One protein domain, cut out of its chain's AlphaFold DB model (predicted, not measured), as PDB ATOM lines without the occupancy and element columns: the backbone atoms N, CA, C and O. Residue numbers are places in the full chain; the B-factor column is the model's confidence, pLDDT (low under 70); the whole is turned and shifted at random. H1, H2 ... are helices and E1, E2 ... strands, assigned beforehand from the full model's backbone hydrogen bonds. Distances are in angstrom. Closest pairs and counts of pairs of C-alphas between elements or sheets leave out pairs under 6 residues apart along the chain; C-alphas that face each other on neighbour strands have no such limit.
ATOM      1  N   LYS A   3     215.523 139.668 146.147       64.00
ATOM      2  CA  LYS A   3     216.988 139.629 145.965       64.00
ATOM      3  C   LYS A   3     217.798 140.324 147.073       64.00
ATOM      4  O   LYS A   3     219.005 140.160 147.114       64.00
ATOM      5  N   VAL A   4     217.153 141.128 147.922       67.00
ATOM      6  CA  VAL A   4     217.820 141.910 148.978       67.00
ATOM      7  C   VAL A   4     217.867 141.131 150.300       67.00
ATOM      8  O   VAL A   4     218.654 141.463 151.173       67.00
ATOM      9  N   CYS A   5     217.054 140.078 150.453       65.94
ATOM     10  CA  CYS A   5     216.878 139.369 151.724       65.94
ATOM     11  C   CYS A   5     217.886 138.230 151.978       65.94
ATOM     12  O   CYS A   5     217.823 137.619 153.041       65.94
ATOM     13  N   GLY A   6     218.800 137.935 151.042       72.38
ATOM     14  CA  GLY A   6     219.759 136.828 151.183       72.38
ATOM     15  C   GLY A   6     219.066 135.477 151.426       72.38
ATOM     16  O   GLY A   6     218.046 135.192 150.799       72.38
ATOM     17  N   ASP A   7     219.593 134.687 152.367       80.94
ATOM     18  CA  ASP A   7     219.097 133.342 152.718       80.94
ATOM     19  C   ASP A   7     218.004 133.320 153.807       80.94
ATOM     20  O   ASP A   7     217.655 132.262 154.339       80.94
ATOM     21  N   VAL A   8     217.416 134.469 154.155       86.44
ATOM     22  CA  VAL A   8     216.345 134.521 155.163       86.44
ATOM     23  C   VAL A   8     215.055 133.891 154.609       86.44
ATOM     24  O   VAL A   8     214.608 134.267 153.521       86.44
ATOM     25  N   PRO A   9     214.390 132.974 155.343       84.94
ATOM     26  CA  PRO A   9     213.099 132.432 154.930       84.94
ATOM     27  C   PRO A   9     212.044 133.531 154.735       84.94
ATOM     28  O   PRO A   9     211.710 134.268 155.660       84.94
ATOM     29  N   VAL A  10     211.478 133.617 153.528       89.88
ATOM     30  CA  VAL A  10     210.443 134.602 153.184       89.88
ATOM     31  C   VAL A  10     209.066 133.949 153.202       89.88
ATOM     32  O   VAL A  10     208.821 133.001 152.454       89.88
ATOM     33  N   LEU A  11     208.155 134.505 154.002       92.06
ATOM     34  CA  LEU A  11     206.726 134.197 153.971       92.06
ATOM     35  C   LEU A  11     205.974 135.319 153.246       92.06
ATOM     36  O   LEU A  11     205.902 136.445 153.735       92.06
ATOM     37  N   LEU A  12     205.400 135.016 152.082       91.19
ATOM     38  CA  LEU A  12     204.645 135.989 151.289       91.19
ATOM     39  C   LEU A  12     203.146 135.930 151.615       91.19
ATOM     40  O   LEU A  12     202.564 134.852 151.676       91.19
ATOM     41  N   THR A  13     202.500 137.087 151.745       88.12
ATOM     42  CA  THR A  13     201.036 137.199 151.844       88.12
ATOM     43  C   THR A  13     200.466 137.941 150.641       88.12
ATOM     44  O   THR A  13     201.061 138.917 150.175       88.12
ATOM     45  N   ILE A  14     199.303 137.507 150.150       81.31
ATOM     46  CA  ILE A  14     198.547 138.236 149.125       81.31
ATOM     47  C   ILE A  14     197.431 139.052 149.784       81.31
ATOM     48  O   ILE A  14     196.580 138.530 150.502       81.31
ATOM     49  N   GLN A  15     197.401 140.361 149.532       73.62
ATOM     50  CA  GLN A  15     196.330 141.220 150.057       73.62
ATOM     51  C   GLN A  15     195.034 141.057 149.245       73.62
ATOM     52  O   GLN A  15     193.930 141.070 149.798       73.62
ATOM     53  N   GLY A  16     195.160 140.786 147.948       78.94
ATOM     54  CA  GLY A  16     194.073 140.445 147.040       78.94
ATOM     55  C   GLY A  16     194.630 139.995 145.694       78.94
ATOM     56  O   GLY A  16     195.794 140.225 145.398       78.94
ATOM     57  N   ILE A  17     193.798 139.360 144.872       83.69
ATOM     58  CA  ILE A  17     194.252 138.762 143.613       83.69
ATOM     59  C   ILE A  17     194.228 139.827 142.520       83.69
ATOM     60  O   ILE A  17     193.208 140.027 141.845       83.69
ATOM     61  N   LEU A  18     195.352 140.523 142.335       87.81
ATOM     62  CA  LEU A  18     195.441 141.676 141.435       87.81
ATOM     63  C   LEU A  18     195.054 141.334 139.994       87.81
ATOM     64  O   LEU A  18     194.386 142.127 139.329       87.81
ATOM     65  N   ARG A  19     195.382 140.119 139.531       87.75
ATOM     66  CA  ARG A  19     195.003 139.635 138.192       87.75
ATOM     67  C   ARG A  19     193.491 139.583 137.989       87.75
ATOM     68  O   ARG A  19     193.008 139.812 136.884       87.75
ATOM     69  N   ARG A  20     192.729 139.246 139.033       87.44
ATOM     70  CA  ARG A  20     191.264 139.213 138.958       87.44
ATOM     71  C   ARG A  20     190.689 140.617 139.092       87.44
ATOM     72  O   ARG A  20     189.819 140.985 138.310       87.44
ATOM     73  N   ILE A  21     191.228 141.411 140.018       88.19
ATOM     74  CA  ILE A  21     190.859 142.819 140.218       88.19
ATOM     75  C   ILE A  21     191.014 143.615 138.916       88.19
ATOM     76  O   ILE A  21     190.118 144.373 138.560       88.19
ATOM     77  N   SER A  22     192.108 143.428 138.170       90.19
ATOM     78  CA  SER A  22     192.337 144.138 136.905       90.19
ATOM     79  C   SER A  22     191.350 143.727 135.806       90.19
ATOM     80  O   SER A  22     190.867 144.579 135.056       90.19
ATOM     81  N   LYS A  23     191.000 142.437 135.715       89.69
ATOM     82  CA  LYS A  23     190.009 141.935 134.748       89.69
ATOM     83  C   LYS A  23     188.609 142.473 135.039       89.69
ATOM     84  O   LYS A  23     187.929 142.930 134.126       89.69
ATOM     85  N   GLU A  24     188.225 142.490 136.310       90.50
ATOM     86  CA  GLU A  24     186.877 142.851 136.763       90.50
ATOM     87  C   GLU A  24     186.749 144.318 137.206       90.50
ATOM     88  O   GLU A  24     185.720 144.713 137.745       90.50
ATOM     89  N   TYR A  25     187.775 145.145 136.985       89.00
ATOM     90  CA  TYR A  25     187.936 146.476 137.591       89.00
ATOM     91  C   TYR A  25     186.691 147.381 137.518       89.00
ATOM     92  O   TYR A  25     186.344 148.093 138.465       89.00
ATOM     93  N   TYR A  26     185.981 147.338 136.390       90.25
ATOM     94  CA  TYR A  26     184.791 148.157 136.167       90.25
ATOM     95  C   TYR A  26     183.538 147.643 136.883       90.25
ATOM     96  O   TYR A  26     182.486 148.255 136.732       90.25
ATOM     97  N   GLY A  27     183.606 146.533 137.620       88.69
ATOM     98  CA  GLY A  27     182.485 146.000 138.399       88.69
ATOM     99  C   GLY A  27     181.247 145.692 137.557       88.69
ATOM    100  O   GLY A  27     180.127 145.743 138.052       88.69
ATOM    101  N   GLY A  28     181.437 145.438 136.260       90.12
ATOM    102  CA  GLY A  28     180.344 145.200 135.330       90.12
ATOM    103  C   GLY A  28     179.567 146.444 134.879       90.12
ATOM    104  O   GLY A  28     178.442 146.285 134.403       90.12
ATOM    105  N   LEU A  29     180.149 147.646 134.992       92.25
ATOM    106  CA  LEU A  29     179.673 148.849 134.301       92.25
ATOM    107  C   LEU A  29     179.753 148.670 132.776       92.25
ATOM    108  O   LEU A  29     180.780 148.218 132.244       92.25
ATOM    109  N   THR A  30     178.703 149.090 132.075       93.25
ATOM    110  CA  THR A  30     178.662 149.186 130.606       93.25
ATOM    111  C   THR A  30     179.614 150.268 130.098       93.25
ATOM    112  O   THR A  30     180.029 151.154 130.845       93.25
ATOM    113  N   PHE A  31     179.950 150.236 128.805       91.19
ATOM    114  CA  PHE A  31     180.815 151.249 128.193       91.19
ATOM    115  C   PHE A  31     180.294 152.681 128.418       91.19
ATOM    116  O   PHE A  31     181.029 153.541 128.900       91.19
ATOM    117  N   ASN A  32     178.996 152.904 128.202       93.00
ATOM    118  CA  ASN A  32     178.361 154.212 128.393       93.00
ATOM    119  C   ASN A  32     178.395 154.683 129.855       93.00
ATOM    120  O   ASN A  32     178.561 155.871 130.131       93.00
ATOM    121  N   GLU A  33     178.256 153.770 130.817       93.81
ATOM    122  CA  GLU A  33     178.377 154.109 132.238       93.81
ATOM    123  C   GLU A  33     179.827 154.424 132.628       93.81
ATOM    124  O   GLU A  33     180.058 155.322 133.437       93.81
ATOM    125  N   ARG A  34     180.816 153.759 132.017       92.81
ATOM    126  CA  ARG A  34     182.240 154.069 132.231       92.81
ATOM    127  C   ARG A  34     182.587 155.473 131.756       92.81
ATOM    128  O   ARG A  34     183.250 156.192 132.494       92.81
ATOM    129  N   LEU A  35     182.096 155.885 130.585       91.31
ATOM    130  CA  LEU A  35     182.282 157.254 130.087       91.31
ATOM    131  C   LEU A  35     181.675 158.283 131.043       91.31
ATOM    132  O   LEU A  35     182.283 159.308 131.343       91.31
ATOM    133  N   LYS A  36     180.505 157.972 131.607       91.38
ATOM    134  CA  LYS A  36     179.878 158.799 132.641       91.38
ATOM    135  C   LYS A  36     180.748 158.887 133.903       91.38
ATOM    136  O   LYS A  36     180.705 159.913 134.570       91.38
ATOM    137  N   CYS A  37     181.560 157.889 134.228       90.62
ATOM    138  CA  CYS A  37     182.441 157.929 135.395       90.62
ATOM    139  C   CYS A  37     183.704 158.789 135.209       90.62
ATOM    140  O   CYS A  37     184.543 158.784 136.100       90.62
ATOM    141  N   LEU A  38     183.893 159.493 134.089       89.44
ATOM    142  CA  LEU A  38     185.087 160.310 133.865       89.44
ATOM    143  C   LEU A  38     184.954 161.708 134.493       89.44
ATOM    144  O   LEU A  38     183.923 162.371 134.375       89.44
ATOM    145  N   LYS A  39     186.025 162.180 135.142       89.44
ATOM    146  CA  LYS A  39     186.162 163.545 135.678       89.44
ATOM    147  C   LYS A  39     187.374 164.209 135.026       89.44
ATOM    148  O   LYS A  39     188.455 163.635 135.042       89.44
ATOM    149  N   LEU A  40     187.227 165.432 134.508       86.62
ATOM    150  CA  LEU A  40     188.303 166.131 133.787       86.62
ATOM    151  C   LEU A  40     189.617 166.203 134.589       86.62
ATOM    152  O   LEU A  40     190.669 165.850 134.072       86.62
ATOM    153  N   LYS A  41     189.547 166.540 135.885       86.88
ATOM    154  CA  LYS A  41     190.704 166.526 136.803       86.88
ATOM    155  C   LYS A  41     191.408 165.159 136.858       86.88
ATOM    156  O   LYS A  41     192.628 165.107 136.944       86.88
ATOM    157  N   GLU A  42     190.662 164.055 136.810       86.38
ATOM    158  CA  GLU A  42     191.221 162.691 136.816       86.38
ATOM    159  C   GLU A  42     191.866 162.336 135.473       86.38
ATOM    160  O   GLU A  42     192.867 161.627 135.453       86.38
ATOM    161  N   ILE A  43     191.335 162.858 134.362       86.12
ATOM    162  CA  ILE A  43     191.951 162.724 133.036       86.12
ATOM    163  C   ILE A  43     193.289 163.472 133.012       86.12
ATOM    164  O   ILE A  43     194.314 162.864 132.721       86.12
ATOM    165  N   LEU A  44     193.292 164.750 133.406       85.44
ATOM    166  CA  LEU A  44     194.488 165.604 133.415       85.44
ATOM    167  C   LEU A  44     195.589 165.085 134.352       85.44
ATOM    168  O   LEU A  44     196.768 165.250 134.072       85.44
ATOM    169  N   THR A  45     195.216 164.427 135.452       85.62
ATOM    170  CA  THR A  45     196.172 163.837 136.408       85.62
ATOM    171  C   THR A  45     196.502 162.368 136.125       85.62
ATOM    172  O   THR A  45     197.184 161.738 136.932       85.62
ATOM    173  N   MET A  46     196.008 161.795 135.018       82.12
ATOM    174  CA  MET A  46     196.136 160.369 134.670       82.12
ATOM    175  C   MET A  46     195.637 159.398 135.760       82.12
ATOM    176  O   MET A  46     196.021 158.231 135.801       82.12
ATOM    177  N   LYS A  47     194.722 159.846 136.626       84.19
ATOM    178  CA  LYS A  47     194.081 159.045 137.684       84.19
ATOM    179  C   LYS A  47     192.727 158.500 137.233       84.19
ATOM    180  O   LYS A  47     191.752 158.518 137.980       84.19
ATOM    181  N   THR A  48     192.644 158.041 135.986       86.19
ATOM    182  CA  THR A  48     191.399 157.506 135.421       86.19
ATOM    183  C   THR A  48     191.172 156.050 135.838       86.19
ATOM    184  O   THR A  48     192.135 155.319 136.091       86.19
ATOM    185  N   PRO A  49     189.916 155.561 135.826       85.44
ATOM    186  CA  PRO A  49     189.617 154.140 136.007       85.44
ATOM    187  C   PRO A  49     190.461 153.214 135.109       85.44
ATOM    188  O   PRO A  49     190.926 152.161 135.539       85.44
ATOM    189  N   THR A  50     190.712 153.620 133.862       86.88
ATOM    190  CA  THR A  50     191.539 152.858 132.914       86.88
ATOM    191  C   THR A  50     193.008 152.816 133.334       86.88
ATOM    192  O   THR A  50     193.623 151.751 133.270       86.88
ATOM    193  N   ALA A  51     193.562 153.932 133.817       88.69
ATOM    194  CA  ALA A  51     194.932 153.980 134.321       88.69
ATOM    195  C   ALA A  51     195.119 153.052 135.530       88.69
ATOM    196  O   ALA A  51     196.064 152.262 135.565       88.69
ATOM    197  N   TYR A  52     194.171 153.057 136.473       88.50
ATOM    198  CA  TYR A  52     194.181 152.118 137.598       88.50
ATOM    199  C   TYR A  52     194.075 150.663 137.138       88.50
ATOM    200  O   TYR A  52     194.843 149.824 137.605       88.50
ATOM    201  N   LYS A  53     193.192 150.345 136.182       90.50
ATOM    202  CA  LYS A  53     193.101 148.995 135.603       90.50
ATOM    203  C   LYS A  53     194.450 148.525 135.041       90.50
ATOM    204  O   LYS A  53     194.870 147.401 135.316       90.50
ATOM    205  N   MET A  54     195.132 149.379 134.274       90.94
ATOM    206  CA  MET A  54     196.455 149.078 133.713       90.94
ATOM    207  C   MET A  54     197.511 148.903 134.808       90.94
ATOM    208  O   MET A  54     198.296 147.958 134.748       90.94
ATOM    209  N   LEU A  55     197.503 149.759 135.833       90.88
ATOM    210  CA  LEU A  55     198.386 149.639 136.993       90.88
ATOM    211  C   LEU A  55     198.199 148.293 137.705       90.88
ATOM    212  O   LEU A  55     199.181 147.601 137.966       90.88
ATOM    213  N   TYR A  56     196.953 147.887 137.966       90.31
ATOM    214  CA  TYR A  56     196.662 146.587 138.573       90.31
ATOM    215  C   TYR A  56     197.104 145.421 137.689       90.31
ATOM    216  O   TYR A  56     197.612 144.437 138.214       90.31
ATOM    217  N   SER A  57     196.976 145.534 136.364       92.50
ATOM    218  CA  SER A  57     197.485 144.517 135.435       92.50
ATOM    219  C   SER A  57     199.007 144.374 135.525       92.50
ATOM    220  O   SER A  57     199.509 143.271 135.713       92.50
ATOM    221  N   ARG A  58     199.741 145.493 135.486       92.56
ATOM    222  CA  ARG A  58     201.210 145.501 135.614       92.56
ATOM    223  C   ARG A  58     201.669 144.966 136.970       92.56
ATOM    224  O   ARG A  58     202.649 144.231 137.057       92.56
ATOM    225  N   ASN A  59     200.965 145.324 138.043       90.81
ATOM    226  CA  ASN A  59     201.275 144.823 139.378       90.81
ATOM    227  C   ASN A  59     200.952 143.331 139.523       90.81
ATOM    228  O   ASN A  59     201.704 142.631 140.192       90.81
ATOM    229  N   ALA A  60     199.914 142.826 138.852       91.19
ATOM    230  CA  ALA A  60     199.604 141.399 138.832       91.19
ATOM    231  C   ALA A  60     200.728 140.570 138.189       91.19
ATOM    232  O   ALA A  60     201.079 139.514 138.704       91.19
ATOM    233  N   GLU A  61     201.343 141.060 137.110       92.31
ATOM    234  CA  GLU A  61     202.507 140.398 136.499       92.31
ATOM    235  C   GLU A  61     203.709 140.355 137.452       92.31
ATOM    236  O   GLU A  61     204.451 139.372 137.490       92.31
ATOM    237  N   ARG A  62     203.911 141.416 138.241       90.69
ATOM    238  CA  ARG A  62     204.958 141.457 139.271       90.69
ATOM    239  C   ARG A  62     204.664 140.467 140.396       90.69
ATOM    240  O   ARG A  62     205.568 139.744 140.797       90.69
ATOM    241  N   GLU A  63     203.422 140.414 140.869       89.94
ATOM    242  CA  GLU A  63     202.972 139.466 141.895       89.94
ATOM    243  C   GLU A  63     203.182 138.017 141.440       89.94
ATOM    244  O   GLU A  63     203.739 137.215 142.184       89.94
ATOM    245  N   GLU A  64     202.845 137.700 140.188       91.50
ATOM    246  CA  GLU A  64     203.048 136.362 139.623       91.50
ATOM    247  C   GLU A  64     204.537 135.978 139.569       91.50
ATOM    248  O   GLU A  64     204.911 134.862 139.931       91.50
ATOM    249  N   LYS A  65     205.412 136.915 139.175       92.56
ATOM    250  CA  LYS A  65     206.871 136.704 139.178       92.56
ATOM    251  C   LYS A  65     207.412 136.441 140.584       92.56
ATOM    252  O   LYS A  65     208.282 135.592 140.741       92.56
ATOM    253  N   VAL A  66     206.903 137.151 141.590       91.19
ATOM    254  CA  VAL A  66     207.286 136.962 142.998       91.19
ATOM    255  C   VAL A  66     206.795 135.604 143.509       91.19
ATOM    256  O   VAL A  66     207.581 134.859 144.087       91.19
ATOM    257  N   LEU A  67     205.539 135.235 143.239       91.75
ATOM    258  CA  LEU A  67     204.960 133.945 143.643       91.75
ATOM    259  C   LEU A  67     205.729 132.738 143.080       91.75
ATOM    260  O   LEU A  67     205.863 131.718 143.754       91.75
ATOM    261  N   LYS A  68     206.287 132.861 141.871       93.31
ATOM    262  CA  LYS A  68     207.133 131.828 141.246       93.31
ATOM    263  C   LYS A  68     208.503 131.646 141.913       93.31
ATOM    264  O   LYS A  68     209.153 130.639 141.670       93.31
ATOM    265  N   GLN A  69     208.953 132.602 142.727       91.44
ATOM    266  CA  GLN A  69     210.295 132.605 143.331       91.44
ATOM    267  C   GLN A  69     210.297 132.266 144.825       91.44
ATOM    268  O   GLN A  69     211.354 131.987 145.386       91.44
ATOM    269  N   VAL A  70     209.140 132.311 145.489       91.94
ATOM    270  CA  VAL A  70     209.030 132.025 146.926       91.94
ATOM    271  C   VAL A  70     208.707 130.557 147.186       91.94
ATOM    272  O   VAL A  70     208.170 129.859 146.328       91.94
ATOM    273  N   LYS A  71     209.028 130.096 148.399       94.00
ATOM    274  CA  LYS A  71     208.717 128.740 148.882       94.00
ATOM    275  C   LYS A  71     207.502 128.716 149.810       94.00
ATOM    276  O   LYS A  71     206.757 127.741 149.825       94.00
ATOM    277  N   TYR A  72     207.301 129.788 150.577       95.06
ATOM    278  CA  TYR A  72     206.293 129.866 151.628       95.06
ATOM    279  C   TYR A  72     205.307 130.997 151.352       95.06
ATOM    280  O   TYR A  72     205.702 132.141 151.112       95.06
ATOM    281  N   VAL A  73     204.016 130.685 151.432       94.31
ATOM    282  CA  VAL A  73     202.935 131.668 151.298       94.31
ATOM    283  C   VAL A  73     201.934 131.532 152.429       94.31
ATOM    284  O   VAL A  73     201.736 130.447 152.971       94.31
ATOM    285  N   THR A  74     201.268 132.628 152.761       92.50
ATOM    286  CA  THR A  74     200.152 132.650 153.699       92.50
ATOM    287  C   THR A  74     198.917 133.269 153.060       92.50
ATOM    288  O   THR A  74     199.008 134.185 152.238       92.50
ATOM    289  N   GLY A  75     197.749 132.746 153.419       88.25
ATOM    290  CA  GLY A  75     196.467 133.206 152.904       88.25
ATOM    291  C   GLY A  75     195.314 132.845 153.829       88.25
ATOM    292  O   GLY A  75     195.479 132.157 154.839       88.25
ATOM    293  N   ARG A  76     194.122 133.316 153.469       79.81
ATOM    294  CA  ARG A  76     192.967 133.351 154.379       79.81
ATOM    295  C   ARG A  76     191.852 132.409 153.969       79.81
ATOM    296  O   ARG A  76     190.977 132.131 154.775       79.81
ATOM    297  N   THR A  77     191.839 131.964 152.716       81.56
ATOM    298  CA  THR A  77     190.746 131.182 152.124       81.56
ATOM    299  C   THR A  77     191.295 130.080 151.232       81.56
ATOM    300  O   THR A  77     192.428 130.160 150.758       81.56
ATOM    301  N   ASP A  78     190.483 129.066 150.948       86.88
ATOM    302  CA  ASP A  78     190.869 128.021 149.991       86.88
ATOM    303  C   ASP A  78     190.954 128.574 148.568       86.88
ATOM    304  O   ASP A  78     191.717 128.075 147.747       86.88
ATOM    305  N   TRP A  79     190.265 129.687 148.313       84.81
ATOM    306  CA  TRP A  79     190.434 130.475 147.102       84.81
ATOM    307  C   TRP A  79     191.835 131.094 146.993       84.81
ATOM    308  O   TRP A  79     192.492 130.919 145.969       84.81
ATOM    309  N   ASP A  80     192.327 131.756 148.048       86.88
ATOM    310  CA  ASP A  80     193.700 132.285 148.090       86.88
ATOM    311  C   ASP A  80     194.716 131.151 147.846       86.88
ATOM    312  O   ASP A  80     195.629 131.295 147.028       86.88
ATOM    313  N   LYS A  81     194.519 129.998 148.510       90.75
ATOM    314  CA  LYS A  81     195.351 128.796 148.347       90.75
ATOM    315  C   LYS A  81     195.355 128.298 146.902       90.75
ATOM    316  O   LYS A  81     196.425 128.133 146.323       90.75
ATOM    317  N   ALA A  82     194.177 128.081 146.316       91.56
ATOM    318  CA  ALA A  82     194.035 127.574 144.955       91.56
ATOM    319  C   ALA A  82     194.677 128.516 143.929       91.56
ATOM    320  O   ALA A  82     195.385 128.072 143.028       91.56
ATOM    321  N   VAL A  83     194.488 129.828 144.089       89.69
ATOM    322  CA  VAL A  83     195.057 130.823 143.175       89.69
ATOM    323  C   VAL A  83     196.580 130.849 143.263       89.69
ATOM    324  O   VAL A  83     197.233 130.823 142.221       89.69
ATOM    325  N   MET A  84     197.162 130.839 144.463       92.38
ATOM    326  CA  MET A  84     198.622 130.810 144.609       92.38
ATOM    327  C   MET A  84     199.229 129.503 144.083       92.38
ATOM    328  O   MET A  84     200.197 129.552 143.325       92.38
ATOM    329  N   LEU A  85     198.625 128.351 144.391       94.31
ATOM    330  CA  LEU A  85     199.088 127.051 143.893       94.31
ATOM    331  C   LEU A  85     198.947 126.910 142.372       94.31
ATOM    332  O   LEU A  85     199.772 126.251 141.747       94.31
ATOM    333  N   SER A  86     197.970 127.582 141.753       94.00
ATOM    334  CA  SER A  86     197.860 127.627 140.288       94.00
ATOM    335  C   SER A  86     199.012 128.383 139.612       94.00
ATOM    336  O   SER A  86     199.274 128.175 138.430       94.00
ATOM    337  N   VAL A  87     199.696 129.270 140.346       93.06
ATOM    338  CA  VAL A  87     200.865 130.015 139.856       93.06
ATOM    339  C   VAL A  87     202.156 129.242 140.118       93.06
ATOM    340  O   VAL A  87     203.049 129.239 139.270       93.06
ATOM    341  N   ASN A  88     202.263 128.609 141.286       95.25
ATOM    342  CA  ASN A  88     203.410 127.804 141.684       95.25
ATOM    343  C   ASN A  88     202.936 126.600 142.530       95.25
ATOM    344  O   ASN A  88     202.639 126.768 143.716       95.25
ATOM    345  N   PRO A  89     202.876 125.385 141.947       96.31
ATOM    346  CA  PRO A  89     202.414 124.183 142.649       96.31
ATOM    347  C   PRO A  89     203.299 123.752 143.825       96.31
ATOM    348  O   PRO A  89     202.836 123.031 144.703       96.31
ATOM    349  N   ASN A  90     204.555 124.212 143.869       96.56
ATOM    350  CA  ASN A  90     205.536 123.828 144.889       96.56
ATOM    351  C   ASN A  90     205.469 124.699 146.157       96.56
ATOM    352  O   ASN A  90     206.309 124.567 147.047       96.56
ATOM    353  N   LEU A  91     204.507 125.623 146.246       95.69
ATOM    354  CA  LEU A  91     204.354 126.487 147.413       95.69
ATOM    355  C   LEU A  91     203.872 125.704 148.635       95.69
ATOM    356  O   LEU A  91     202.865 124.996 148.591       95.69
ATOM    357  N   LYS A  92     204.506 125.949 149.781       96.31
ATOM    358  CA  LYS A  92     203.966 125.554 151.082       96.31
ATOM    359  C   LYS A  92     203.050 126.661 151.604       96.31
ATOM    360  O   LYS A  92     203.500 127.765 151.916       96.31
ATOM    361  N   TYR A  93     201.756 126.355 151.676       94.69
ATOM    362  CA  TYR A  93     200.708 127.283 152.096       94.69
ATOM    363  C   TYR A  93     200.417 127.185 153.596       94.69
ATOM    364  O   TYR A  93     200.125 126.105 154.107       94.69
ATOM    365  N   PHE A  94     200.406 128.330 154.272       93.75
ATOM    366  CA  PHE A  94     199.997 128.475 155.664       93.75
ATOM    367  C   PHE A  94     198.654 129.207 155.737       93.75
ATOM    368  O   PHE A  94     198.500 130.313 155.220       93.75
ATOM    369  N   ARG A  95     197.659 128.593 156.383       90.06
ATOM    370  CA  ARG A  95     196.371 129.249 156.631       90.06
ATOM    371  C   ARG A  95     196.545 130.250 157.770       90.06
ATOM    372  O   ARG A  95     196.932 129.865 158.867       90.06
ATOM    373  N   CYS A  96     196.222 131.512 157.519       86.00
ATOM    374  CA  CYS A  96     196.160 132.555 158.533       86.00
ATOM    375  C   CYS A  96     194.761 133.172 158.511       86.00
ATOM    376  O   CYS A  96     194.400 133.903 157.585       86.00
TER     377      CYS A  96
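AT A GLANCE: This is residues 3 to 96 of the 253 residues of a protein of Eubacterium sp. CAG:180 (UniProt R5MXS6). A small sheet of three strands, E1, E2 and E3, with helix H5 over one face, makes one end of an elongated model, and the long helix H4 reaches from there towards the other end with short H1 packed beside it. At the far end from the sheet a loose loop swings out and holds the short helices H2 and H3, while residues 3 to 8 stick out as a free tail by the sheet. The printed part has 94 residues with five named helices and three named strands, in the order E1 H1 H2 H3 H4 E2 H5 E3. The sheet's order is E1, E2, E3, all parallel, and the class is mostly helix. The whole is loose, with a radius of gyration of the C-alphas of 16.9 A and spans of 48 by 30 by 19 A.

IN THESE COORDINATES: The strands are E1, residues 11 to 13, E2, residues 72 to 75, 10.5 A long, and E3, residues 92 to 95, 10.1 A long. E1 begins at C-alpha 11, (206.726, 134.197, 153.971), and E3 ends at C-alpha 95, (196.371, 129.249, 156.631). H5, residues 78 to 87, is 14.4 A long. H4, residues 49 to 67, is the longest helix at 26.5 A and begins at C-alpha 49, (189.617, 154.140, 136.007). H1 holds residues 18 to 23, H2 residues 31 to 36 and H3 residues 40 to 44.

HOW THE PARTS SIT: E2 is the inner strand, parallel to E1 at 30 degrees, with N 74 and O 12 2.8 A apart, and parallel to E3 at 28 degrees, with N 94 and O 73 2.8 A apart, both within hydrogen-bond range. H5 is on the sheet, over E2 and E3, at a height of 9.4 A, and runs along the strands at 22 degrees to E2 on the local plane; helix on one face of a sheet makes two layers. The C-alphas of Gly 75 and Lys 81, the closest of E2 and H5, are 6.4 A apart. E2, H5, E3 form a strand-helix-strand unit, parallel neighbour strands with a helix between, and its crossover is right-handed; E1, H1 H2 H3 H4, E2 form another. H4 and H5 only just touch, only at their ends, with residues 64 to 67 of H4 alone and 3 pairs of C-alphas within 8 A; the closest are those of Glu 64 and Val 87, 6.7 A, and the lines are about perpendicular at 74 degrees. H1 touches H4, closest at the C-alphas of Leu 18 and Ala 60, 4.9 A, at a steep tilt of 39 degrees, opposite ways. H3 is near H4, with 5 pairs of C-alphas within 10 A, while H2 and H4 are only just apart, closest 8.3 A. Every O i to N i+4 pair is within hydrogen-bond range in H2, H3, H4 and H5, and 1 of 2 in H1.

THE WHOLE: The C-alphas of Asp 7 and Asn 32, the two farthest apart, are 51.8 A from each other. The printed part has no cut. No link is long; H1 to H2 is short, with 7 residues, and the other links are tight. The mean pLDDT of the printed part is 88.6, and residues 3 to 5 are under 70.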